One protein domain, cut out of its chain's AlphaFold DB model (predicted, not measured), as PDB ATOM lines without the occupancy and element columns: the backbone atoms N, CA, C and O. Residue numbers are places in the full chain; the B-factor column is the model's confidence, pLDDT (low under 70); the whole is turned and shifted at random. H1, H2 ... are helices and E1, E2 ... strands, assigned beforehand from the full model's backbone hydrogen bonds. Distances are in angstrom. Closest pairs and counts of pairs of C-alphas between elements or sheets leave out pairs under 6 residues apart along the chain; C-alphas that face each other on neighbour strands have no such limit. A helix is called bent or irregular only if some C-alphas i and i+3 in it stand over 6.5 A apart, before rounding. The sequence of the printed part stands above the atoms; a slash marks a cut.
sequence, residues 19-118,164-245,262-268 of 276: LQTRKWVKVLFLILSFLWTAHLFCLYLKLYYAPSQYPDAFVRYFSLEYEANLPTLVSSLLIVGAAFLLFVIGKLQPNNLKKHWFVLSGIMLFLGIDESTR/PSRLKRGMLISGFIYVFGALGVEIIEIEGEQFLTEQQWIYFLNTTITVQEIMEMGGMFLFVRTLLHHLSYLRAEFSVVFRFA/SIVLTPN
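AT A GLANCE: This is residues 19 to 118, 164 to 245 and 262 to 268 of the 276 residues of an uncharacterized protein of Cnuella takakiae (UniProt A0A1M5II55). Long helices run nearly side by side as a rod: H6, the longest, and H3 make the core, H1 and H5 pack on H6, H4 packs on H3, and short H2 folds back on H1. A small strand pair, E1 and E2, lies at one end of H6. The printed part has 189 residues, mostly helix, in the order H1 H2 H3 H4 H5 H6 E1 E2; the sheet E1 - E2 is antiparallel. It is loose, with a radius of gyration of the C-alphas of 20.4 A, and spans 76 by 32 by 27 A.

IN THESE COORDINATES: Find C-alpha 19 at (521.898, -30.216, 663.241); from there H1 runs 43.3 A through residues 19 to 48. Next come H2, residues 56 to 62, H3, residues 70 to 92, 33.2 A, and H4, residues 95 to 117, 33.6 A, irregular where C-alphas 96 and 99 are 7.1 A apart. H5, residues 165 to 193, 40.5 A, has a kink of 28 degrees near residue 180. H6, residues 198 to 237, runs 58.2 A to E1, residues 238 to 242; E2, residues 263 to 267, ends at (523.674, -22.273, 684.239).

HOW THE PARTS SIT: Look first at the bundle, the grouped helices H1, H3 and H6. H1 touches H6 at Thr 21 and Leu 228, closest C-alphas 6.2 A, at a shallow tilt of 4 degrees, opposite ways. H3 touches residues 217 to 234 of H6 alone, closest C-alphas Ala 82 and Val 224, 5.4 A. Hairpins are H1 and H2, H3 and H4, closest C-alphas Ala 83 and Ser 105, 4.3 A, and H5 and H6, closest Tyr 178 and Glu 216, 4.4 A. In E1 and E2, N 239 and O 266 are within hydrogen-bond range, 3.5 A. Every O i to N i+4 pair is within range in H1, H2, H3 and H6, against 15 of 19 in H4 and 24 of 25 in H5.

THE WHOLE: The farthest C-alphas, Thr 197 and Ala 245, are 79.0 A apart. The printed part has two cuts, of 45 and 16 residues that are not printed: the C-alphas of residues 118 and 164 are 34.9 A apart across the first, and those of residues 245 and 262 are 9.8 A apart across the second; of the links that are printed whole, none is long. The model's pLDDT is under 70 at residues 19, 235 to 245 and 262 to 268.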
ATOM      1  N   LEU A  19     522.022 -29.334 664.391       61.97
ATOM      2  CA  LEU A  19     521.898 -30.216 663.241       61.97
ATOM      3  C   LEU A  19     520.624 -31.071 663.325       61.97
ATOM      4  O   LEU A  19     519.956 -31.257 662.307       61.97
ATOM      5  N   GLN A  20     520.258 -31.567 664.511       80.00
ATOM      6  CA  GLN A  20     519.003 -32.296 664.720       80.00
ATOM      7  C   GLN A  20     517.775 -31.398 664.526       80.00
ATOM      8  O   GLN A  20     516.874 -31.786 663.787       80.00
ATOM      9  N   THR A  21     517.754 -30.184 665.084       82.81
ATOM     10  CA  THR A  21     516.669 -29.211 664.869       82.81
ATOM     11  C   THR A  21     516.483 -28.911 663.384       82.81
ATOM     12  O   THR A  21     515.373 -29.014 662.862       82.81
ATOM     13  N   ARG A  22     517.573 -28.622 662.659       85.75
ATOM     14  CA  ARG A  22     517.522 -28.370 661.210       85.75
ATOM     15  C   ARG A  22     517.000 -29.580 660.436       85.75
ATOM     16  O   ARG A  22     516.273 -29.396 659.466       85.75
ATOM     17  N   LYS A  23     517.351 -30.805 660.844       87.50
ATOM     18  CA  LYS A  23     516.834 -32.036 660.226       87.50
ATOM     19  C   LYS A  23     515.324 -32.176 660.425       87.50
ATOM     20  O   LYS A  23     514.627 -32.359 659.437       87.50
ATOM     21  N   TRP A  24     514.820 -32.027 661.650       88.31
ATOM     22  CA  TRP A  24     513.383 -32.136 661.931       88.31
ATOM     23  C   TRP A  24     512.564 -31.071 661.206       88.31
ATOM     24  O   TRP A  24     511.567 -31.400 660.574       88.31
ATOM     25  N   VAL A  25     513.026 -29.817 661.207       92.62
ATOM     26  CA  VAL A  25     512.375 -28.731 660.459       92.62
ATOM     27  C   VAL A  25     512.320 -29.046 658.962       92.62
ATOM     28  O   VAL A  25     511.285 -28.838 658.337       92.62
ATOM     29  N   LYS A  26     513.401 -29.587 658.379       93.88
ATOM     30  CA  LYS A  26     513.410 -30.008 656.968       93.88
ATOM     31  C   LYS A  26     512.429 -31.146 656.698       93.88
ATOM     32  O   LYS A  26     511.720 -31.088 655.705       93.88
ATOM     33  N   VAL A  27     512.386 -32.163 657.561       94.75
ATOM     34  CA  VAL A  27     511.457 -33.294 657.412       94.75
ATOM     35  C   VAL A  27     510.010 -32.812 657.467       94.75
ATOM     36  O   VAL A  27     509.244 -33.126 656.562       94.75
ATOM     37  N   LEU A  28     509.653 -31.992 658.461       95.38
ATOM     38  CA  LEU A  28     508.312 -31.410 658.568       95.38
ATOM     39  C   LEU A  28     507.962 -30.571 657.335       95.38
ATOM     40  O   LEU A  28     506.887 -30.736 656.773       95.38
ATOM     41  N   PHE A  29     508.886 -29.732 656.865       97.12
ATOM     42  CA  PHE A  29     508.673 -28.930 655.662       97.12
ATOM     43  C   PHE A  29     508.429 -29.791 654.414       97.12
ATOM     44  O   PHE A  29     507.552 -29.469 653.620       97.12
ATOM     45  N   LEU A  30     509.178 -30.886 654.242       98.00
ATOM     46  CA  LEU A  30     508.989 -31.807 653.119       98.00
ATOM     47  C   LEU A  30     507.640 -32.527 653.190       98.00
ATOM     48  O   LEU A  30     506.985 -32.660 652.162       98.00
ATOM     49  N   ILE A  31     507.210 -32.944 654.386       97.88
ATOM     50  CA  ILE A  31     505.888 -33.549 654.597       97.88
ATOM     51  C   ILE A  31     504.790 -32.552 654.214       97.88
ATOM     52  O   ILE A  31     503.932 -32.883 653.403       97.88
ATOM     53  N   LEU A  32     504.844 -31.320 654.728       97.88
ATOM     54  CA  LEU A  32     503.843 -30.293 654.417       97.88
ATOM     55  C   LEU A  32     503.847 -29.913 652.935       97.88
ATOM     56  O   LEU A  32     502.793 -29.845 652.319       97.88
ATOM     57  N   SER A  33     505.027 -29.756 652.333       97.75
ATOM     58  CA  SER A  33     505.149 -29.456 650.901       97.75
ATOM     59  C   SER A  33     504.549 -30.563 650.037       97.75
ATOM     60  O   SER A  33     503.900 -30.277 649.031       97.75
ATOM     61  N   PHE A  34     504.746 -31.826 650.426       98.12
ATOM     62  CA  PHE A  34     504.121 -32.964 649.763       98.12
ATOM     63  C   PHE A  34     502.594 -32.908 649.877       98.12
ATOM     64  O   PHE A  34     501.922 -33.035 648.858       98.12
ATOM     65  N   LEU A  35     502.052 -32.658 651.073       97.94
ATOM     66  CA  LEU A  35     500.604 -32.561 651.286       97.94
ATOM     67  C   LEU A  35     499.981 -31.400 650.509       97.94
ATOM     68  O   LEU A  35     499.001 -31.607 649.806       97.94
ATOM     69  N   TRP A  36     500.582 -30.210 650.552       97.69
ATOM     70  CA  TRP A  36     500.104 -29.062 649.781       97.69
ATOM     71  C   TRP A  36     500.141 -29.339 648.278       97.69
ATOM     72  O   TRP A  36     499.198 -29.012 647.568       97.69
ATOM     73  N   THR A  37     501.191 -29.998 647.781       97.62
ATOM     74  CA  THR A  37     501.276 -30.372 646.359       97.62
ATOM     75  C   THR A  37     500.218 -31.416 645.990       97.62
ATOM     76  O   THR A  37     499.589 -31.302 644.940       97.62
ATOM     77  N   ALA A  38     499.996 -32.416 646.849       97.62
ATOM     78  CA  ALA A  38     498.961 -33.426 646.649       97.62
ATOM     79  C   ALA A  38     497.562 -32.795 646.637       97.62
ATOM     80  O   ALA A  38     496.773 -33.091 645.743       97.62
ATOM     81  N   HIS A  39     497.293 -31.859 647.548       96.69
ATOM     82  CA  HIS A  39     496.053 -31.090 647.579       96.69
ATOM     83  C   HIS A  39     495.855 -30.229 646.333       96.69
ATOM     84  O   HIS A  39     494.793 -30.268 645.725       96.69
ATOM     85  N   LEU A  40     496.881 -29.502 645.880       96.06
ATOM     86  CA  LEU A  40     496.791 -28.727 644.637       96.06
ATOM     87  C   LEU A  40     496.483 -29.624 643.429       96.06
ATOM     88  O   LEU A  40     495.769 -29.209 642.516       96.06
ATOM     89  N   PHE A  41     496.970 -30.867 643.434       96.38
ATOM     90  CA  PHE A  41     496.590 -31.857 642.433       96.38
ATOM     91  C   PHE A  41     495.133 -32.323 642.596       96.38
ATOM     92  O   PHE A  41     494.424 -32.422 641.597       96.38
ATOM     93  N   CYS A  42     494.643 -32.538 643.822       95.25
ATOM     94  CA  CYS A  42     493.222 -32.794 644.089       95.25
ATOM     95  C   CYS A  42     492.329 -31.651 643.587       95.25
ATOM     96  O   CYS A  42     491.336 -31.905 642.905       95.25
ATOM     97  N   LEU A  43     492.711 -30.403 643.862       93.62
ATOM     98  CA  LEU A  43     492.008 -29.216 643.392       93.62
ATOM     99  C   LEU A  43     492.001 -29.161 641.861       93.62
ATOM    100  O   LEU A  43     490.941 -29.007 641.263       93.62
ATOM    101  N   TYR A  44     493.146 -29.383 641.207       94.00
ATOM    102  CA  TYR A  44     493.212 -29.508 639.748       94.00
ATOM    103  C   TYR A  44     492.234 -30.567 639.214       94.00
ATOM    104  O   TYR A  44     491.482 -30.290 638.281       94.00
ATOM    105  N   LEU A  45     492.182 -31.758 639.818       94.38
ATOM    106  CA  LEU A  45     491.249 -32.802 639.391       94.38
ATOM    107  C   LEU A  45     489.788 -32.340 639.497       94.38
ATOM    108  O   LEU A  45     489.032 -32.501 638.542       94.38
ATOM    109  N   LYS A  46     489.408 -31.710 640.614       90.88
ATOM    110  CA  LYS A  46     488.049 -31.193 640.835       90.88
ATOM    111  C   LYS A  46     487.660 -30.055 639.886       90.88
ATOM    112  O   LYS A  46     486.486 -29.913 639.566       90.88
ATOM    113  N   LEU A  47     488.622 -29.234 639.456       89.81
ATOM    114  CA  LEU A  47     488.368 -28.095 638.565       89.81
ATOM    115  C   LEU A  47     488.169 -28.514 637.099       89.81
ATOM    116  O   LEU A  47     487.462 -27.828 636.366       89.81
ATOM    117  N   TYR A  48     488.805 -29.606 636.661       92.06
ATOM    118  CA  TYR A  48     488.841 -29.998 635.244       92.06
ATOM    119  C   TYR A  48     488.040 -31.262 634.909       92.06
ATOM    120  O   TYR A  48     487.734 -31.482 633.736       92.06
ATOM    121  N   TYR A  49     487.696 -32.087 635.899       93.06
ATOM    122  CA  TYR A  49     487.007 -33.361 635.692       93.06
ATOM    123  C   TYR A  49     485.711 -33.425 636.503       93.06
ATOM    124  O   TYR A  49     485.637 -32.931 637.626       93.06
ATOM    125  N   ALA A  50     484.687 -34.079 635.950       88.94
ATOM    126  CA  ALA A  50     483.462 -34.348 636.695       88.94
ATOM    127  C   ALA A  50     483.724 -35.352 637.840       88.94
ATOM    128  O   ALA A  50     484.635 -36.176 637.722       88.94
ATOM    129  N   PRO A  51     482.895 -35.378 638.905       87.56
ATOM    130  CA  PRO A  51     483.060 -36.302 640.034       87.56
ATOM    131  C   PRO A  51     483.195 -37.786 639.671       87.56
ATOM    132  O   PRO A  51     483.870 -38.539 640.365       87.56
ATOM    133  N   SER A  52     482.598 -38.219 638.559       90.19
ATOM    134  CA  SER A  52     482.702 -39.596 638.058       90.19
ATOM    135  C   SER A  52     484.018 -39.913 637.331       90.19
ATOM    136  O   SER A  52     484.235 -41.060 636.946       90.19
ATOM    137  N   GLN A  53     484.875 -38.917 637.101       92.56
ATOM    138  CA  GLN A  53     486.043 -39.001 636.220       92.56
ATOM    139  C   GLN A  53     487.386 -38.885 636.951       92.56
ATOM    140  O   GLN A  53     488.428 -39.064 636.322       92.56
ATOM    141  N   TYR A  54     487.390 -38.613 638.259       92.25
ATOM    142  CA  TYR A  54     488.604 -38.586 639.074       92.25
ATOM    143  C   TYR A  54     488.576 -39.664 640.172       92.25
ATOM    144  O   TYR A  54     487.506 -40.121 640.577       92.25
ATOM    145  N   PRO A  55     489.745 -40.096 640.680       93.94
ATOM    146  CA  PRO A  55     489.816 -41.062 641.772       93.94
ATOM    147  C   PRO A  55     489.350 -40.440 643.100       93.94
ATOM    148  O   PRO A  55     490.150 -39.876 643.845       93.94
ATOM    149  N   ASP A  56     488.060 -40.568 643.416       92.44
ATOM    150  CA  ASP A  56     487.437 -39.998 644.623       92.44
ATOM    151  C   ASP A  56     488.168 -40.384 645.920       92.44
ATOM    152  O   ASP A  56     488.467 -39.527 646.749       92.44
ATOM    153  N   ALA A  57     488.588 -41.647 646.054       93.44
ATOM    154  CA  ALA A  57     489.356 -42.105 647.212       93.44
ATOM    155  C   ALA A  57     490.676 -41.333 647.406       93.44
ATOM    156  O   ALA A  57     491.065 -41.054 648.537       93.44
ATOM    157  N   PHE A  58     491.355 -40.964 646.314       94.00
ATOM    158  CA  PHE A  58     492.579 -40.165 646.378       94.00
ATOM    159  C   PHE A  58     492.269 -38.732 646.820       94.00
ATOM    160  O   PHE A  58     492.929 -38.211 647.715       94.00
ATOM    161  N   VAL A  59     491.237 -38.118 646.230       95.00
ATOM    162  CA  VAL A  59     490.807 -36.754 646.570       95.00
ATOM    163  C   VAL A  59     490.379 -36.666 648.035       95.00
ATOM    164  O   VAL A  59     490.852 -35.790 648.750       95.00
ATOM    165  N   ARG A  60     489.587 -37.619 648.532       93.38
ATOM    166  CA  ARG A  60     489.190 -37.677 649.947       93.38
ATOM    167  C   ARG A  60     490.371 -37.832 650.903       93.38
ATOM    168  O   ARG A  60     490.322 -37.318 652.016       93.38
ATOM    169  N   TYR A  61     491.425 -38.533 650.485       95.62
ATOM    170  CA  TYR A  61     492.572 -38.823 651.343       95.62
ATOM    171  C   TYR A  61     493.599 -37.682 651.422       95.62
ATOM    172  O   TYR A  61     494.256 -37.537 652.454       95.62
ATOM    173  N   PHE A  62     493.754 -36.897 650.349       96.62
ATOM    174  CA  PHE A  62     494.793 -35.862 650.237       96.62
ATOM    175  C   PHE A  62     494.274 -34.422 650.162       96.62
ATOM    176  O   PHE A  62     495.080 -33.505 650.309       96.62
ATOM    177  N   SER A  63     492.979 -34.207 649.924       95.00
ATOM    178  CA  SER A  63     492.411 -32.858 649.907       95.00
ATOM    179  C   SER A  63     492.415 -32.251 651.308       95.00
ATOM    180  O   SER A  63     492.002 -32.904 652.263       95.00
ATOM    181  N   LEU A  64     492.827 -30.991 651.414       94.00
ATOM    182  CA  LEU A  64     492.736 -30.197 652.642       94.00
ATOM    183  C   LEU A  64     491.288 -29.828 652.992       94.00
ATOM    184  O   LEU A  64     491.016 -29.447 654.113       94.00
ATOM    185  N   GLU A  65     490.350 -29.965 652.055       90.25
ATOM    186  CA  GLU A  65     488.940 -29.625 652.294       90.25
ATOM    187  C   GLU A  65     488.172 -30.685 653.092       90.25
ATOM    188  O   GLU A  65     487.045 -30.450 653.518       90.25
ATOM    189  N   TYR A  66     488.726 -31.893 653.200       88.56
ATOM    190  CA  TYR A  66     488.104 -32.965 653.962       88.56
ATOM    191  C   TYR A  66     488.859 -33.189 655.257       88.56
ATOM    192  O   TYR A  66     490.079 -33.059 655.331       88.56
ATOM    193  N   GLU A  67     488.116 -33.665 656.242       85.44
ATOM    194  CA  GLU A  67     488.666 -34.064 657.521       85.44
ATOM    195  C   GLU A  67     488.703 -35.584 657.686       85.44
ATOM    196  O   GLU A  67     488.150 -36.341 656.881       85.44
ATOM    197  N   ALA A  68     489.360 -36.036 658.758       89.19
ATOM    198  CA  ALA A  68     489.653 -37.444 659.020       89.19
ATOM    199  C   ALA A  68     490.473 -38.106 657.895       89.19
ATOM    200  O   ALA A  68     490.275 -39.278 657.555       89.19
ATOM    201  N   ASN A  69     491.423 -37.359 657.330       94.50
ATOM    202  CA  ASN A  69     492.320 -37.825 656.281       94.50
ATOM    203  C   ASN A  69     493.800 -37.585 656.635       94.50
ATOM    204  O   ASN A  69     494.152 -37.332 657.792       94.50
ATOM    205  N   LEU A  70     494.699 -37.755 655.659       96.25
ATOM    206  CA  LEU A  70     496.132 -37.652 655.917       96.25
ATOM    207  C   LEU A  70     496.563 -36.223 656.311       96.25
ATOM    208  O   LEU A  70     497.291 -36.106 657.303       96.25
ATOM    209  N   PRO A  71     496.148 -35.153 655.604       96.50
ATOM    210  CA  PRO A  71     496.367 -33.793 656.074       96.50
ATOM    211  C   PRO A  71     495.896 -33.513 657.502       96.50
ATOM    212  O   PRO A  71     496.714 -33.047 658.297       96.50
ATOM    213  N   THR A  72     494.658 -33.876 657.866       94.81
ATOM    214  CA  THR A  72     494.123 -33.633 659.224       94.81
ATOM    215  C   THR A  72     494.950 -34.363 660.286       94.81
ATOM    216  O   THR A  72     495.281 -33.807 661.335       94.81
ATOM    217  N   LEU A  73     495.376 -35.603 660.000       96.00
ATOM    218  CA  LEU A  73     496.270 -36.358 660.884       96.00
ATOM    219  C   LEU A  73     497.609 -35.636 661.087       96.00
ATOM    220  O   LEU A  73     498.108 -35.550 662.211       96.00
ATOM    221  N   VAL A  74     498.214 -35.127 660.010       96.94
ATOM    222  CA  VAL A  74     499.489 -34.404 660.095       96.94
ATOM    223  C   VAL A  74     499.323 -33.072 660.826       96.94
ATOM    224  O   VAL A  74     500.177 -32.756 661.657       96.94
ATOM    225  N   SER A  75     498.237 -32.335 660.577       96.75
ATOM    226  CA  SER A  75     497.878 -31.107 661.299       96.75
ATOM    227  C   SER A  75     497.759 -31.376 662.806       96.75
ATOM    228  O   SER A  75     498.517 -30.813 663.603       96.75
ATOM    229  N   SER A  76     496.953 -32.371 663.195       96.56
ATOM    230  CA  SER A  76     496.770 -32.783 664.594       96.56
ATOM    231  C   SER A  76     498.092 -33.165 665.267       96.56
ATOM    232  O   SER A  76     498.408 -32.701 666.365       96.56
ATOM    233  N   LEU A  77     498.920 -33.984 664.606       96.38
ATOM    234  CA  LEU A  77     500.223 -34.395 665.138       96.38
ATOM    235  C   LEU A  77     501.197 -33.220 665.274       96.38
ATOM    236  O   LEU A  77     501.996 -33.196 666.214       96.38
ATOM    237  N   LEU A  78     501.143 -32.247 664.365       97.12
ATOM    238  CA  LEU A  78     501.969 -31.047 664.426       97.12
ATOM    239  C   LEU A  78     501.584 -30.182 665.636       97.12
ATOM    240  O   LEU A  78     502.470 -29.738 666.374       97.12
ATOM    241  N   ILE A  79     500.281 -30.020 665.887       98.25
ATOM    242  CA  ILE A  79     499.740 -29.295 667.044       98.25
ATOM    243  C   ILE A  79     500.093 -30.016 668.360       98.25
ATOM    244  O   ILE A  79     500.628 -29.403 669.288       98.25
ATOM    245  N   VAL A  80     499.883 -31.335 668.441       97.69
ATOM    246  CA  VAL A  80     500.264 -32.144 669.618       97.69
ATOM    247  C   VAL A  80     501.781 -32.116 669.843       97.69
ATOM    248  O   VAL A  80     502.251 -32.023 670.980       97.69
ATOM    249  N   GLY A  81     502.573 -32.124 668.769       95.50
ATOM    250  CA  GLY A  81     504.020 -31.931 668.830       95.50
ATOM    251  C   GLY A  81     504.400 -30.576 669.432       95.50
ATOM    252  O   GLY A  81     505.276 -30.510 670.300       95.50
ATOM    253  N   ALA A  82     503.711 -29.498 669.045       98.00
ATOM    254  CA  ALA A  82     503.882 -28.181 669.656       98.00
ATOM    255  C   ALA A  82     503.513 -28.192 671.148       98.00
ATOM    256  O   ALA A  82     504.281 -27.688 671.972       98.00
ATOM    257  N   ALA A  83     502.395 -28.828 671.515       98.25
ATOM    258  CA  ALA A  83     501.977 -28.999 672.905       98.25
ATOM    259  C   ALA A  83     503.060 -29.695 673.744       98.25
ATOM    260  O   ALA A  83     503.401 -29.230 674.838       98.25
ATOM    261  N   PHE A  84     503.655 -30.766 673.214       95.75
ATOM    262  CA  PHE A  84     504.751 -31.481 673.863       95.75
ATOM    263  C   PHE A  84     506.004 -30.608 674.020       95.75
ATOM    264  O   PHE A  84     506.596 -30.559 675.101       95.75
ATOM    265  N   LEU A  85     506.398 -29.866 672.982       94.88
ATOM    266  CA  LEU A  85     507.548 -28.959 673.054       94.88
ATOM    267  C   LEU A  85     507.346 -27.857 674.101       94.88
ATOM    268  O   LEU A  85     508.260 -27.585 674.880       94.88
ATOM    269  N   LEU A  86     506.150 -27.267 674.172       96.94
ATOM    270  CA  LEU A  86     505.786 -26.288 675.201       96.94
ATOM    271  C   LEU A  86     505.892 -26.878 676.610       96.94
ATOM    272  O   LEU A  86     506.435 -26.232 677.506       96.94
ATOM    273  N   PHE A  87     505.428 -28.116 676.805       94.25
ATOM    274  CA  PHE A  87     505.552 -28.820 678.081       94.25
ATOM    275  C   PHE A  87     507.020 -29.008 678.484       94.25
ATOM    276  O   PHE A  87     507.398 -28.710 679.620       94.25
ATOM    277  N   VAL A  88     507.864 -29.464 677.550       91.06
ATOM    278  CA  VAL A  88     509.303 -29.651 677.786       91.06
ATOM    279  C   VAL A  88     509.976 -28.321 678.121       91.06
ATOM    280  O   VAL A  88     510.708 -28.249 679.108       91.06
ATOM    281  N   ILE A  89     509.699 -27.257 677.363       91.88
ATOM    282  CA  ILE A  89     510.222 -25.913 677.647       91.88
ATOM    283  C   ILE A  89     509.766 -25.455 679.037       91.88
ATOM    284  O   ILE A  89     510.592 -25.028 679.840       91.88
ATOM    285  N   GLY A  90     508.488 -25.625 679.378       92.19
ATOM    286  CA  GLY A  90     507.946 -25.284 680.694       92.19
ATOM    287  C   GLY A  90     508.640 -26.004 681.853       92.19
ATOM    288  O   GLY A  90     508.823 -25.416 682.919       92.19
ATOM    289  N   LYS A  91     509.097 -27.249 681.666       88.62
ATOM    290  CA  LYS A  91     509.877 -27.981 682.683       88.62
ATOM    291  C   LYS A  91     511.273 -27.399 682.912       88.62
ATOM    292  O   LYS A  91     511.771 -27.505 684.031       88.62
ATOM    293  N   LEU A  92     511.873 -26.791 681.890       88.25
ATOM    294  CA  LEU A  92     513.218 -26.206 681.942       88.25
ATOM    295  C   LEU A  92     513.237 -24.766 682.481       88.25
ATOM    296  O   LEU A  92     514.295 -24.258 682.835       88.25
ATOM    297  N   GLN A  93     512.084 -24.102 682.546       85.44
ATOM    298  CA  GLN A  93     511.975 -22.696 682.945       85.44
ATOM    299  C   GLN A  93     511.925 -22.516 684.474       85.44
ATOM    300  O   GLN A  93     511.535 -23.442 685.182       85.44
ATOM    301  N   PRO A  94     512.263 -21.339 685.030       79.06
ATOM    302  CA  PRO A  94     512.091 -21.046 686.458       79.06
ATOM    303  C   PRO A  94     510.609 -20.993 686.874       79.06
ATOM    304  O   PRO A  94     509.735 -20.683 686.063       79.06
ATOM    305  N   ASN A  95     510.308 -21.279 688.152       79.25
ATOM    306  CA  ASN A  95     508.938 -21.486 688.667       79.25
ATOM    307  C   ASN A  95     507.933 -20.366 688.333       79.25
ATOM    308  O   ASN A  95     506.772 -20.665 688.064       79.25
ATOM    309  N   ASN A  96     508.362 -19.104 688.308       78.38
ATOM    310  CA  ASN A  96     507.513 -17.947 688.001       78.38
ATOM    311  C   ASN A  96     507.030 -17.899 686.537       78.38
ATOM    312  O   ASN A  96     505.996 -17.296 686.261       78.38
ATOM    313  N   LEU A  97     507.729 -18.551 685.602       79.06
ATOM    314  CA  LEU A  97     507.373 -18.565 684.178       79.06
ATOM    315  C   LEU A  97     506.710 -19.878 683.733       79.06
ATOM    316  O   LEU A  97     506.044 -19.896 682.698       79.06
ATOM    317  N   LYS A  98     506.828 -20.960 684.519       88.19
ATOM    318  CA  LYS A  98     506.330 -22.307 684.168       88.19
ATOM    319  C   LYS A  98     504.840 -22.359 683.842       88.19
ATOM    320  O   LYS A  98     504.442 -23.084 682.933       88.19
ATOM    321  N   LYS A  99     504.013 -21.608 684.583       93.31
ATOM    322  CA  LYS A  99     502.548 -21.663 684.458       93.31
ATOM    323  C   LYS A  99     502.094 -21.383 683.025       93.31
ATOM    324  O   LYS A  99     501.303 -22.150 682.492       93.31
ATOM    325  N   HIS A 100     502.618 -20.334 682.392       94.94
ATOM    326  CA  HIS A 100     502.200 -19.934 681.049       94.94
ATOM    327  C   HIS A 100     502.535 -21.004 680.001       94.94
ATOM    328  O   HIS A 100     501.686 -21.350 679.187       94.94
ATOM    329  N   TRP A 101     503.721 -21.613 680.085       95.94
ATOM    330  CA  TRP A 101     504.111 -22.714 679.200       95.94
ATOM    331  C   TRP A 101     503.188 -23.931 679.326       95.94
ATOM    332  O   TRP A 101     502.796 -24.503 678.312       95.94
ATOM    333  N   PHE A 102     502.805 -24.312 680.550       96.75
ATOM    334  CA  PHE A 102     501.897 -25.443 680.762       96.75
ATOM    335  C   PHE A 102     500.459 -25.143 680.346       96.75
ATOM    336  O   PHE A 102     499.819 -26.009 679.757       96.75
ATOM    337  N   VAL A 103     499.958 -23.932 680.604       97.31
ATOM    338  CA  VAL A 103     498.620 -23.536 680.138       97.31
ATOM    339  C   VAL A 103     498.583 -23.530 678.608       97.31
ATOM    340  O   VAL A 103     497.679 -24.122 678.030       97.31
ATOM    341  N   LEU A 104     499.588 -22.951 677.940       97.50
ATOM    342  CA  LEU A 104     499.649 -22.933 676.475       97.50
ATOM    343  C   LEU A 104     499.817 -24.343 675.889       97.50
ATOM    344  O   LEU A 104     499.214 -24.656 674.871       97.50
ATOM    345  N   SER A 105     500.587 -25.211 676.554       98.25
ATOM    346  CA  SER A 105     500.695 -26.632 676.203       98.25
ATOM    347  C   SER A 105     499.337 -27.338 676.275       98.25
ATOM    348  O   SER A 105     498.973 -28.040 675.337       98.25
ATOM    349  N   GLY A 106     498.561 -27.105 677.339       98.44
ATOM    350  CA  GLY A 106     497.210 -27.653 677.478       98.44
ATOM    351  C   GLY A 106     496.249 -27.159 676.395       98.44
ATOM    352  O   GLY A 106     495.503 -27.962 675.845       98.44
ATOM    353  N   ILE A 107     496.310 -25.870 676.040       97.94
ATOM    354  CA  ILE A 107     495.512 -25.300 674.941       97.94
ATOM    355  C   ILE A 107     495.879 -25.958 673.609       97.94
ATOM    356  O   ILE A 107     494.990 -26.395 672.891       97.94
ATOM    357  N   MET A 108     497.171 -26.082 673.292       98.12
ATOM    358  CA  MET A 108     497.600 -26.754 672.060       98.12
ATOM    359  C   MET A 108     497.167 -28.222 672.048       98.12
ATOM    360  O   MET A 108     496.699 -28.708 671.030       98.12
ATOM    361  N   LEU A 109     497.256 -28.933 673.175       98.31
ATOM    362  CA  LEU A 109     496.776 -30.314 673.247       98.31
ATOM    363  C   LEU A 109     495.269 -30.406 672.969       98.31
ATOM    364  O   LEU A 109     494.852 -31.293 672.235       98.31
ATOM    365  N   PHE A 110     494.474 -29.488 673.526       97.75
ATOM    366  CA  PHE A 110     493.046 -29.394 673.228       97.75
ATOM    367  C   PHE A 110     492.794 -29.142 671.736       97.75
ATOM    368  O   PHE A 110     492.024 -29.885 671.140       97.75
ATOM    369  N   LEU A 111     493.487 -28.174 671.122       96.81
ATOM    370  CA  LEU A 111     493.343 -27.876 669.691       96.81
ATOM    371  C   LEU A 111     493.732 -29.068 668.807       96.81
ATOM    372  O   LEU A 111     493.052 -29.358 667.836       96.81
ATOM    373  N   GLY A 112     494.783 -29.810 669.163       96.50
ATOM    374  CA  GLY A 112     495.174 -31.007 668.417       96.50
ATOM    375  C   GLY A 112     494.164 -32.155 668.537       96.50
ATOM    376  O   GLY A 112     494.066 -32.976 667.632       96.50
ATOM    377  N   ILE A 113     493.414 -32.226 669.643       95.56
ATOM    378  CA  ILE A 113     492.300 -33.173 669.790       95.56
ATOM    379  C   ILE A 113     491.109 -32.699 668.963       95.56
ATOM    380  O   ILE A 113     490.534 -33.502 668.231       95.56
ATOM    381  N   ASP A 114     490.756 -31.421 669.074       94.56
ATOM    382  CA  ASP A 114     489.667 -30.794 668.327       94.56
ATOM    383  C   ASP A 114     489.823 -31.009 666.820       94.56
ATOM    384  O   ASP A 114     488.929 -31.577 666.210       94.56
ATOM    385  N   GLU A 115     491.001 -30.720 666.273       92.75
ATOM    386  CA  GLU A 115     491.360 -30.968 664.872       92.75
ATOM    387  C   GLU A 115     491.031 -32.398 664.407       92.75
ATOM    388  O   GLU A 115     490.543 -32.632 663.308       92.75
ATOM    389  N   SER A 116     491.278 -33.396 665.256       89.44
ATOM    390  CA  SER A 116     491.016 -34.799 664.909       89.44
ATOM    391  C   SER A 116     489.570 -35.248 665.145       89.44
ATOM    392  O   SER A 116     489.159 -36.286 664.624       89.44
ATOM    393  N   THR A 117     488.817 -34.525 665.980       90.12
ATOM    394  CA  THR A 117     487.512 -34.964 666.510       90.12
ATOM    395  C   THR A 117     486.354 -34.030 666.193       90.12
ATOM    396  O   THR A 117     485.216 -34.394 666.490       90.12
ATOM    397  N   ARG A 118     486.607 -32.878 665.564       90.12
ATOM    398  CA  ARG A 118     485.580 -31.944 665.081       90.12
ATOM    399  C   ARG A 118     484.715 -31.393 666.208       90.12
ATOM    400  O   ARG A 118     483.487 -31.297 666.106       90.12
ATOM    401  N   PRO A 164     512.339 -13.425 675.211       91.94
ATOM    402  CA  PRO A 164     513.391 -13.010 674.288       91.94
ATOM    403  C   PRO A 164     512.830 -12.643 672.909       91.94
ATOM    404  O   PRO A 164     511.961 -13.332 672.371       91.94
ATOM    405  N   SER A 165     513.360 -11.579 672.301       92.31
ATOM    406  CA  SER A 165     512.805 -10.962 671.083       92.31
ATOM    407  C   SER A 165     512.592 -11.944 669.924       92.31
ATOM    408  O   SER A 165     511.576 -11.867 669.230       92.31
ATOM    409  N   ARG A 166     513.513 -12.898 669.734       93.00
ATOM    410  CA  ARG A 166     513.419 -13.934 668.692       93.00
ATOM    411  C   ARG A 166     512.253 -14.894 668.929       93.00
ATOM    412  O   ARG A 166     511.500 -15.148 667.994       93.00
ATOM    413  N   LEU A 167     512.098 -15.387 670.161       94.88
ATOM    414  CA  LEU A 167     511.000 -16.274 670.549       94.88
ATOM    415  C   LEU A 167     509.664 -15.536 670.456       94.88
ATOM    416  O   LEU A 167     508.766 -16.001 669.766       94.88
ATOM    417  N   LYS A 168     509.574 -14.345 671.061       96.19
ATOM    418  CA  LYS A 168     508.379 -13.493 671.028       96.19
ATOM    419  C   LYS A 168     507.889 -13.256 669.601       96.19
ATOM    420  O   LYS A 168     506.726 -13.498 669.301       96.19
ATOM    421  N   ARG A 169     508.779 -12.806 668.710       97.19
ATOM    422  CA  ARG A 169     508.433 -12.540 667.308       97.19
ATOM    423  C   ARG A 169     508.013 -13.812 666.576       97.19
ATOM    424  O   ARG A 169     507.053 -13.762 665.821       97.19
ATOM    425  N   GLY A 170     508.712 -14.925 666.800       97.56
ATOM    426  CA  GLY A 170     508.347 -16.210 666.208       97.56
ATOM    427  C   GLY A 170     506.938 -16.640 666.612       97.56
ATOM    428  O   GLY A 170     506.130 -16.903 665.733       97.56
ATOM    429  N   MET A 171     506.628 -16.598 667.914       97.75
ATOM    430  CA  MET A 171     505.309 -16.951 668.453       97.75
ATOM    431  C   MET A 171     504.197 -16.015 667.967       97.75
ATOM    432  O   MET A 171     503.116 -16.486 667.632       97.75
ATOM    433  N   LEU A 172     504.452 -14.701 667.911       97.62
ATOM    434  CA  LEU A 172     503.477 -13.722 667.418       97.62
ATOM    435  C   LEU A 172     503.165 -13.920 665.935       97.62
ATOM    436  O   LEU A 172     501.998 -13.940 665.566       97.62
ATOM    437  N   ILE A 173     504.190 -14.086 665.093       98.31
ATOM    438  CA  ILE A 173     503.997 -14.280 663.651       98.31
ATOM    439  C   ILE A 173     503.275 -15.602 663.393       98.31
ATOM    440  O   ILE A 173     502.298 -15.621 662.654       98.31
ATOM    441  N   SER A 174     503.723 -16.696 664.011       98.38
ATOM    442  CA  SER A 174     503.088 -18.000 663.819       98.38
ATOM    443  C   SER A 174     501.652 -18.023 664.334       98.38
ATOM    444  O   SER A 174     500.776 -18.555 663.662       98.38
ATOM    445  N   GLY A 175     501.409 -17.424 665.506       97.56
ATOM    446  CA  GLY A 175     500.077 -17.330 666.097       97.56
ATOM    447  C   GLY A 175     499.139 -16.468 665.257       97.56
ATOM    448  O   GLY A 175     498.001 -16.859 665.045       97.56
ATOM    449  N   PHE A 176     499.623 -15.343 664.720       97.75
ATOM    450  CA  PHE A 176     498.844 -14.511 663.806       97.75
ATOM    451  C   PHE A 176     498.462 -15.270 662.535       97.75
ATOM    452  O   PHE A 176     497.296 -15.263 662.174       97.75
ATOM    453  N   ILE A 177     499.415 -15.948 661.886       98.56
ATOM    454  CA  ILE A 177     499.140 -16.711 660.659       98.56
ATOM    455  C   ILE A 177     498.105 -17.814 660.931       98.56
ATOM    456  O   ILE A 177     497.156 -17.934 660.168       98.56
ATOM    457  N   TYR A 178     498.260 -18.565 662.028       97.75
ATOM    458  CA  TYR A 178     497.335 -19.637 662.405       97.75
ATOM    459  C   TYR A 178     495.927 -19.103 662.703       97.75
ATOM    460  O   TYR A 178     494.960 -19.529 662.088       97.75
ATOM    461  N   VAL A 179     495.808 -18.118 663.603       96.44
ATOM    462  CA  VAL A 179     494.504 -17.569 664.017       96.44
ATOM    463  C   VAL A 179     493.824 -16.810 662.877       96.44
ATOM    464  O   VAL A 179     492.606 -16.868 662.748       96.44
ATOM    465  N   PHE A 180     494.585 -16.092 662.047       96.44
ATOM    466  CA  PHE A 180     494.025 -15.426 660.874       96.44
ATOM    467  C   PHE A 180     493.581 -16.434 659.810       96.44
ATOM    468  O   PHE A 180     492.573 -16.177 659.170       96.44
ATOM    469  N   GLY A 181     494.279 -17.563 659.641       95.56
ATOM    470  CA  GLY A 181     493.787 -18.686 658.839       95.56
ATOM    471  C   GLY A 181     492.429 -19.157 659.356       95.56
ATOM    472  O   GLY A 181     491.425 -18.926 658.697       95.56
ATOM    473  N   ALA A 182     492.398 -19.661 660.590       92.62
ATOM    474  CA  ALA A 182     491.217 -20.301 661.173       92.62
ATOM    475  C   ALA A 182     489.997 -19.389 661.353       92.62
ATOM    476  O   ALA A 182     488.863 -19.825 661.204       92.62
ATOM    477  N   LEU A 183     490.192 -18.123 661.735       92.38
ATOM    478  CA  LEU A 183     489.075 -17.201 661.985       92.38
ATOM    479  C   LEU A 183     488.937 -16.136 660.902       92.38
ATOM    480  O   LEU A 183     487.829 -15.717 660.592       92.38
ATOM    481  N   GLY A 184     490.049 -15.625 660.379       92.88
ATOM    482  CA  GLY A 184     490.033 -14.518 659.424       92.88
ATOM    483  C   GLY A 184     489.581 -14.952 658.035       92.88
ATOM    484  O   GLY A 184     488.755 -14.262 657.438       92.88
ATOM    485  N   VAL A 185     490.095 -16.078 657.533       93.69
ATOM    486  CA  VAL A 185     489.706 -16.608 656.218       93.69
ATOM    487  C   VAL A 185     488.263 -17.098 656.256       93.69
ATOM    488  O   VAL A 185     487.479 -16.649 655.432       93.69
ATOM    489  N   GLU A 186     487.865 -17.843 657.281       89.62
ATOM    490  CA  GLU A 186     486.476 -18.271 657.488       89.62
ATOM    491  C   GLU A 186     485.467 -17.090 657.495       89.62
ATOM    492  O   GLU A 186     484.381 -17.178 656.925       89.62
ATOM    493  N   ILE A 187     485.814 -15.926 658.073       89.56
ATOM    494  CA  ILE A 187     484.954 -14.723 657.976       89.56
ATOM    495  C   ILE A 187     484.814 -14.271 656.515       89.56
ATOM    496  O   ILE A 187     483.725 -13.901 656.085       89.56
ATOM    497  N   ILE A 188     485.909 -14.286 655.749       91.06
ATOM    498  CA  ILE A 188     485.905 -13.936 654.322       91.06
ATOM    499  C   ILE A 188     485.038 -14.922 653.526       91.06
ATOM    500  O   ILE A 188     484.355 -14.503 652.590       91.06
ATOM    501  N   GLU A 189     485.029 -16.198 653.911       88.69
ATOM    502  CA  GLU A 189     484.164 -17.222 653.324       88.69
ATOM    503  C   GLU A 189     482.691 -16.885 653.542       88.69
ATOM    504  O   GLU A 189     481.958 -16.697 652.572       88.69
ATOM    505  N   ILE A 190     482.277 -16.693 654.795       85.12
ATOM    506  CA  ILE A 190     480.886 -16.368 655.151       85.12
ATOM    507  C   ILE A 190     480.381 -15.113 654.427       85.12
ATOM    508  O   ILE A 190     479.247 -15.076 653.950       85.12
ATOM    509  N   GLU A 191     481.203 -14.066 654.344       84.88
ATOM    510  CA  GLU A 191     480.822 -12.836 653.641       84.88
ATOM    511  C   GLU A 191     480.738 -13.061 652.121       84.88
ATOM    512  O   GLU A 191     479.842 -12.531 651.467       84.88
ATOM    513  N   GLY A 192     481.628 -13.877 651.546       85.19
ATOM    514  CA  GLY A 192     481.635 -14.197 650.116       85.19
ATOM    515  C   GLY A 192     480.365 -14.906 649.635       85.19
ATOM    516  O   GLY A 192     479.909 -14.638 648.520       85.19
ATOM    517  N   GLU A 193     479.755 -15.744 650.479       83.75
ATOM    518  CA  GLU A 193     478.514 -16.473 650.170       83.75
ATOM    519  C   GLU A 193     477.363 -15.522 649.798       83.75
ATOM    520  O   GLU A 193     476.527 -15.839 648.952       83.75
ATOM    521  N   GLN A 194     477.341 -14.317 650.375       83.12
ATOM    522  CA  GLN A 194     476.251 -13.355 650.186       83.12
ATOM    523  C   GLN A 194     476.273 -12.646 648.824       83.12
ATOM    524  O   GLN A 194     475.253 -12.099 648.401       83.12
ATOM    525  N   PHE A 195     477.424 -12.619 648.143       85.25
ATOM    526  CA  PHE A 195     477.640 -11.778 646.957       85.25
ATOM    527  C   PHE A 195     477.959 -12.562 645.679       85.25
ATOM    528  O   PHE A 195     477.986 -11.972 644.596       85.25
ATOM    529  N   LEU A 196     478.217 -13.867 645.779       89.00
ATOM    530  CA  LEU A 196     478.635 -14.702 644.654       89.00
ATOM    531  C   LEU A 196     477.484 -15.557 644.117       89.00
ATOM    532  O   LEU A 196     476.624 -16.028 644.854       89.00
ATOM    533  N   THR A 197     477.482 -15.794 642.803       91.38
ATOM    534  CA  THR A 197     476.633 -16.850 642.223       91.38
ATOM    535  C   THR A 197     477.075 -18.223 642.726       91.38
ATOM    536  O   THR A 197     478.240 -18.400 643.068       91.38
ATOM    537  N   GLU A 198     476.192 -19.223 642.689       86.25
ATOM    538  CA  GLU A 198     476.492 -20.588 643.155       86.25
ATOM    539  C   GLU A 198     477.782 -21.161 642.538       86.25
ATOM    540  O   GLU A 198     478.640 -21.701 643.234       86.25
ATOM    541  N   GLN A 199     477.979 -20.972 641.228       85.94
ATOM    542  CA  GLN A 199     479.187 -21.442 640.555       85.94
ATOM    543  C   GLN A 199     480.443 -20.690 641.025       85.94
ATOM    544  O   GLN A 199     481.480 -21.307 641.256       85.94
ATOM    545  N   GLN A 200     480.370 -19.363 641.166       88.56
ATOM    546  CA  GLN A 200     481.492 -18.558 641.663       88.56
ATOM    547  C   GLN A 200     481.809 -18.878 643.125       88.56
ATOM    548  O   GLN A 200     482.982 -18.923 643.487       88.56
ATOM    549  N   TRP A 201     480.779 -19.134 643.929       88.38
ATOM    550  CA  TRP A 201     480.887 -19.513 645.329       88.38
ATOM    551  C   TRP A 201     481.689 -20.801 645.495       88.38
ATOM    552  O   TRP A 201     482.648 -20.816 646.255       88.38
ATOM    553  N   ILE A 202     481.399 -21.842 644.707       87.25
ATOM    554  CA  ILE A 202     482.150 -23.108 644.760       87.25
ATOM    555  C   ILE A 202     483.644 -22.887 644.472       87.25
ATOM    556  O   ILE A 202     484.501 -23.423 645.175       87.25
ATOM    557  N   TYR A 203     483.988 -22.107 643.443       87.75
ATOM    558  CA  TYR A 203     485.395 -21.824 643.127       87.75
ATOM    559  C   TYR A 203     486.081 -20.984 644.206       87.75
ATOM    560  O   TYR A 203     487.235 -21.252 644.552       87.75
ATOM    561  N   PHE A 204     485.376 -19.979 644.722       91.12
ATOM    562  CA  PHE A 204     485.852 -19.120 645.794       91.12
ATOM    563  C   PHE A 204     486.137 -19.937 647.054       91.12
ATOM    564  O   PHE A 204     487.278 -19.943 647.502       91.12
ATOM    565  N   LEU A 205     485.157 -20.720 647.513       89.38
ATOM    566  CA  LEU A 205     485.238 -21.543 648.715       89.38
ATOM    567  C   LEU A 205     486.379 -22.571 648.648       89.38
ATOM    568  O   LEU A 205     487.200 -22.653 649.551       89.38
ATOM    569  N   ASN A 206     486.514 -23.313 647.539       89.75
ATOM    570  CA  ASN A 206     487.627 -24.267 647.397       89.75
ATOM    571  C   ASN A 206     489.003 -23.565 647.476       89.75
ATOM    572  O   ASN A 206     489.985 -24.134 647.960       89.75
ATOM    573  N   THR A 207     489.093 -22.326 646.983       90.81
ATOM    574  CA  THR A 207     490.337 -21.545 647.006       90.81
ATOM    575  C   THR A 207     490.622 -20.994 648.401       90.81
ATOM    576  O   THR A 207     491.764 -21.063 648.852       90.81
ATOM    577  N   THR A 208     489.616 -20.460 649.090       93.62
ATOM    578  CA  THR A 208     489.766 -19.906 650.440       93.62
ATOM    579  C   THR A 208     490.072 -20.997 651.461       93.62
ATOM    580  O   THR A 208     491.049 -20.823 652.184       93.62
ATOM    581  N   ILE A 209     489.419 -22.165 651.396       92.38
ATOM    582  CA  ILE A 209     489.737 -23.323 652.251       92.38
ATOM    583  C   ILE A 209     491.193 -23.748 652.041       92.38
ATOM    584  O   ILE A 209     491.942 -23.976 652.988       92.38
ATOM    585  N   THR A 210     491.652 -23.782 650.785       94.81
ATOM    586  CA  THR A 210     493.062 -24.076 650.481       94.81
ATOM    587  C   THR A 210     494.004 -23.078 651.157       94.81
ATOM    588  O   THR A 210     495.046 -23.464 651.688       94.81
ATOM    589  N   VAL A 211     493.668 -21.786 651.124       96.31
ATOM    590  CA  VAL A 211     494.467 -20.736 651.764       96.31
ATOM    591  C   VAL A 211     494.428 -20.876 653.285       96.31
ATOM    592  O   VAL A 211     495.492 -20.828 653.899       96.31
ATOM    593  N   GLN A 212     493.250 -21.083 653.873       96.31
ATOM    594  CA  GLN A 212     493.039 -21.304 655.304       96.31
ATOM    595  C   GLN A 212     493.927 -22.435 655.819       96.31
ATOM    596  O   GLN A 212     494.795 -22.203 656.659       96.31
ATOM    597  N   GLU A 213     493.834 -23.609 655.206       95.38
ATOM    598  CA  GLU A 213     494.575 -24.810 655.594       95.38
ATOM    599  C   GLU A 213     496.096 -24.642 655.450       95.38
ATOM    600  O   GLU A 213     496.884 -25.004 656.332       95.38
ATOM    601  N   ILE A 214     496.557 -24.010 654.362       96.56
ATOM    602  CA  ILE A 214     497.983 -23.689 654.193       96.56
ATOM    603  C   ILE A 214     498.453 -22.713 655.279       96.56
ATOM    604  O   ILE A 214     499.571 -22.855 655.793       96.56
ATOM    605  N   MET A 215     497.634 -21.720 655.632       98.25
ATOM    606  CA  MET A 215     497.948 -20.766 656.692       98.25
ATOM    607  C   MET A 215     497.993 -21.448 658.055       98.25
ATOM    608  O   MET A 215     498.957 -21.248 658.793       98.25
ATOM    609  N   GLU A 216     497.035 -22.303 658.384       97.25
ATOM    610  CA  GLU A 216     497.011 -23.021 659.654       97.25
ATOM    611  C   GLU A 216     498.213 -23.959 659.802       97.25
ATOM    612  O   GLU A 216     499.031 -23.800 660.720       97.25
ATOM    613  N   MET A 217     498.424 -24.860 658.840       97.81
ATOM    614  CA  MET A 217     499.570 -25.771 658.860       97.81
ATOM    615  C   MET A 217     500.904 -25.010 658.822       97.81
ATOM    616  O   MET A 217     501.855 -25.357 659.530       97.81
ATOM    617  N   GLY A 218     500.995 -23.953 658.010       98.25
ATOM    618  CA  GLY A 218     502.187 -23.119 657.872       98.25
ATOM    619  C   GLY A 218     502.499 -22.320 659.139       98.25
ATOM    620  O   GLY A 218     503.649 -22.277 659.587       98.25
ATOM    621  N   GLY A 219     501.478 -21.736 659.763       98.50
ATOM    622  CA  GLY A 219     501.566 -21.053 661.048       98.50
ATOM    623  C   GLY A 219     502.040 -22.006 662.139       98.50
ATOM    624  O   GLY A 219     503.038 -21.731 662.811       98.50
ATOM    625  N   MET A 220     501.416 -23.178 662.255       98.44
ATOM    626  CA  MET A 220     501.800 -24.185 663.243       98.44
ATOM    627  C   MET A 220     503.216 -24.734 662.999       98.44
ATOM    628  O   MET A 220     504.000 -24.901 663.938       98.44
ATOM    629  N   PHE A 221     503.620 -24.913 661.740       98.44
ATOM    630  CA  PHE A 221     504.996 -25.267 661.383       98.44
ATOM    631  C   PHE A 221     506.007 -24.217 661.855       98.44
ATOM    632  O   PHE A 221     507.032 -24.555 662.459       98.44
ATOM    633  N   LEU A 222     505.727 -22.931 661.615       98.44
ATOM    634  CA  LEU A 222     506.572 -21.833 662.086       98.44
ATOM    635  C   LEU A 222     506.635 -21.782 663.616       98.44
ATOM    636  O   LEU A 222     507.701 -21.487 664.172       98.44
ATOM    637  N   PHE A 223     505.536 -22.113 664.294       98.44
ATOM    638  CA  PHE A 223     505.485 -22.208 665.748       98.44
ATOM    639  C   PHE A 223     506.385 -23.336 666.263       98.44
ATOM    640  O   PHE A 223     507.298 -23.079 667.049       98.44
ATOM    641  N   VAL A 224     506.229 -24.559 665.747       97.69
ATOM    642  CA  VAL A 224     507.075 -25.718 666.094       97.69
ATOM    643  C   VAL A 224     508.548 -25.423 665.831       97.69
ATOM    644  O   VAL A 224     509.396 -25.648 666.697       97.69
ATOM    645  N   ARG A 225     508.874 -24.847 664.669       96.62
ATOM    646  CA  ARG A 225     510.236 -24.408 664.346       96.62
ATOM    647  C   ARG A 225     510.766 -23.416 665.385       96.62
ATOM    648  O   ARG A 225     511.912 -23.545 665.817       96.62
ATOM    649  N   THR A 226     509.955 -22.440 665.789       96.75
ATOM    650  CA  THR A 226     510.320 -21.449 666.814       96.75
ATOM    651  C   THR A 226     510.618 -22.124 668.155       96.75
ATOM    652  O   THR A 226     511.646 -21.830 668.769       96.75
ATOM    653  N   LEU A 227     509.777 -23.070 668.582       95.31
ATOM    654  CA  LEU A 227     509.960 -23.815 669.830       95.31
ATOM    655  C   LEU A 227     511.210 -24.700 669.801       95.31
ATOM    656  O   LEU A 227     511.975 -24.697 670.761       95.31
ATOM    657  N   LEU A 228     511.469 -25.408 668.697       93.19
ATOM    658  CA  LEU A 228     512.671 -26.233 668.540       93.19
ATOM    659  C   LEU A 228     513.954 -25.396 668.607       93.19
ATOM    660  O   LEU A 228     514.914 -25.790 669.270       93.19
ATOM    661  N   HIS A 229     513.968 -24.223 667.965       91.25
ATOM    662  CA  HIS A 229     515.096 -23.294 668.060       91.25
ATOM    663  C   HIS A 229     515.281 -22.747 669.480       91.25
ATOM    664  O   HIS A 229     516.413 -22.638 669.959       91.25
ATOM    665  N   HIS A 230     514.189 -22.428 670.177       91.31
ATOM    666  CA  HIS A 230     514.275 -21.989 671.566       91.31
ATOM    667  C   HIS A 230     514.774 -23.106 672.490       91.31
ATOM    668  O   HIS A 230     515.611 -22.861 673.352       91.31
ATOM    669  N   LEU A 231     514.338 -24.348 672.275       86.94
ATOM    670  CA  LEU A 231     514.786 -25.495 673.058       86.94
ATOM    671  C   LEU A 231     516.278 -25.795 672.848       86.94
ATOM    672  O   LEU A 231     516.969 -26.121 673.814       86.94
ATOM    673  N   SER A 232     516.790 -25.647 671.617       84.06
ATOM    674  CA  SER A 232     518.234 -25.755 671.366       84.06
ATOM    675  C   SER A 232     519.035 -24.677 672.094       84.06
ATOM    676  O   SER A 232     520.108 -24.972 672.606       84.06
ATOM    677  N   TYR A 233     518.482 -23.465 672.197       82.25
ATOM    678  CA  TYR A 233     519.096 -22.363 672.933       82.25
ATOM    679  C   TYR A 233     519.107 -22.624 674.449       82.25
ATOM    680  O   TYR A 233     520.163 -22.569 675.067       82.25
ATOM    681  N   LEU A 234     517.968 -23.013 675.039       80.75
ATOM    682  CA  LEU A 234     517.885 -23.290 676.479       80.75
ATOM    683  C   LEU A 234     518.855 -24.393 676.920       80.75
ATOM    684  O   LEU A 234     519.461 -24.290 677.975       80.75
ATOM    685  N   ARG A 235     519.034 -25.461 676.132       68.62
ATOM    686  CA  ARG A 235     519.973 -26.534 676.500       68.62
ATOM    687  C   ARG A 235     521.447 -26.154 676.352       68.62
ATOM    688  O   ARG A 235     522.253 -26.714 677.081       68.62
ATOM    689  N   ALA A 236     521.792 -25.228 675.459       58.09
ATOM    690  CA  ALA A 236     523.145 -24.667 675.394       58.09
ATOM    691  C   ALA A 236     523.489 -23.871 676.675       58.09
ATOM    692  O   ALA A 236     524.626 -23.874 677.148       58.09
ATOM    693  N   GLU A 237     522.477 -23.260 677.302       54.19
ATOM    694  CA  GLU A 237     522.620 -22.542 678.575       54.19
ATOM    695  C   GLU A 237     522.677 -23.456 679.815       54.19
ATOM    696  O   GLU A 237     523.129 -23.005 680.866       54.19
ATOM    697  N   PHE A 238     522.268 -24.729 679.733       48.31
ATOM    698  CA  PHE A 238     522.315 -25.680 680.855       48.31
ATOM    699  C   PHE A 238     523.323 -26.804 680.583       48.31
ATOM    700  O   PHE A 238     523.008 -27.794 679.920       48.31
ATOM    701  N   SER A 239     524.530 -26.696 681.146       43.59
ATOM    702  CA  SER A 239     525.485 -27.806 681.151       43.59
ATOM    703  C   SER A 239     525.104 -28.819 682.238       43.59
ATOM    704  O   SER A 239     524.873 -28.479 683.401       43.59
ATOM    705  N   VAL A 240     525.013 -30.096 681.862       40.56
ATOM    706  CA  VAL A 240     524.846 -31.194 682.825       40.56
ATOM    707  C   VAL A 240     526.232 -31.550 683.350       40.56
ATOM    708  O   VAL A 240     526.981 -32.280 682.701       40.56
ATOM    709  N   VAL A 241     526.595 -31.015 684.514       41.16
ATOM    710  CA  VAL A 241     527.835 -31.396 685.197       41.16
ATOM    711  C   VAL A 241     527.543 -32.594 686.093       41.16
ATOM    712  O   VAL A 241     526.903 -32.470 687.138       41.16
ATOM    713  N   PHE A 242     528.036 -33.770 685.707       37.44
ATOM    714  CA  PHE A 242     528.082 -34.916 686.609       37.44
ATOM    715  C   PHE A 242     529.210 -34.695 687.619       37.44
ATOM    716  O   PHE A 242     530.381 -34.905 687.311       37.44
ATOM    717  N   ARG A 243     528.873 -34.258 688.835       38.00
ATOM    718  CA  ARG A 243     529.822 -34.305 689.950       38.00
ATOM    719  C   ARG A 243     529.834 -35.720 690.505       38.00
ATOM    720  O   ARG A 243     528.987 -36.092 691.312       38.00
ATOM    721  N   PHE A 244     530.799 -36.514 690.062       37.56
ATOM    722  CA  PHE A 244     531.155 -37.725 690.781       37.56
ATOM    723  C   PHE A 244     531.880 -37.300 692.055       37.56
ATOM    724  O   PHE A 244     532.862 -36.560 691.993       37.56
ATOM    725  N   ALA A 245     531.377 -37.718 693.216       37.84
ATOM    726  CA  ALA A 245     532.156 -37.618 694.438       37.84
ATOM    727  C   ALA A 245     533.425 -38.451 694.219       37.84
ATOM    728  O   ALA A 245     533.337 -39.668 694.044       37.84
ATOM    729  N   SER A 262     523.851 -36.601 692.563       31.67
ATOM    730  CA  SER A 262     522.871 -35.545 692.300       31.67
ATOM    731  C   SER A 262     523.071 -34.970 690.899       31.67
ATOM    732  O   SER A 262     524.180 -34.628 690.492       31.67
ATOM    733  N   ILE A 263     521.978 -34.875 690.140       35.09
ATOM    734  CA  ILE A 263     521.946 -34.128 688.881       35.09
ATOM    735  C   ILE A 263     521.686 -32.672 689.258       35.09
ATOM    736  O   ILE A 263     520.582 -32.326 689.673       35.09
ATOM    737  N   VAL A 264     522.707 -31.825 689.137       38.16
ATOM    738  CA  VAL A 264     522.576 -30.379 689.339       38.16
ATOM    739  C   VAL A 264     522.634 -29.711 687.971       38.16
ATOM    740  O   VAL A 264     523.637 -29.807 687.269       38.16
ATOM    741  N   LEU A 265     521.543 -29.052 687.582       38.88
ATOM    742  CA  LEU A 265     521.522 -28.181 686.410       38.88
ATOM    743  C   LEU A 265     522.192 -26.863 686.804       38.88
ATOM    744  O   LEU A 265     521.620 -26.088 687.569       38.88
ATOM    745  N   THR A 266     523.407 -26.624 686.320       40.22
ATOM    746  CA  THR A 266     524.093 -25.342 686.513       40.22
ATOM    747  C   THR A 266     523.972 -24.491 685.249       40.22
ATOM    748  O   THR A 266     524.230 -25.010 684.160       40.22
ATOM    749  N   PRO A 267     523.601 -23.202 685.360       40.09
ATOM    750  CA  PRO A 267     523.674 -22.273 684.239       40.09
ATOM    751  C   PRO A 267     525.112 -22.180 683.719       40.09
ATOM    752  O   PRO A 267     526.060 -22.138 684.506       40.09
ATOM    753  N   ASN A 268     525.273 -22.130 682.402       43.41
ATOM    754  CA  ASN A 268     526.563 -21.991 681.747       43.41
ATOM    755  C   ASN A 268     527.070 -20.549 681.954       43.41
ATOM    756  O   ASN A 268     526.593 -19.602 681.325       43.41
TER     757      ASN A 268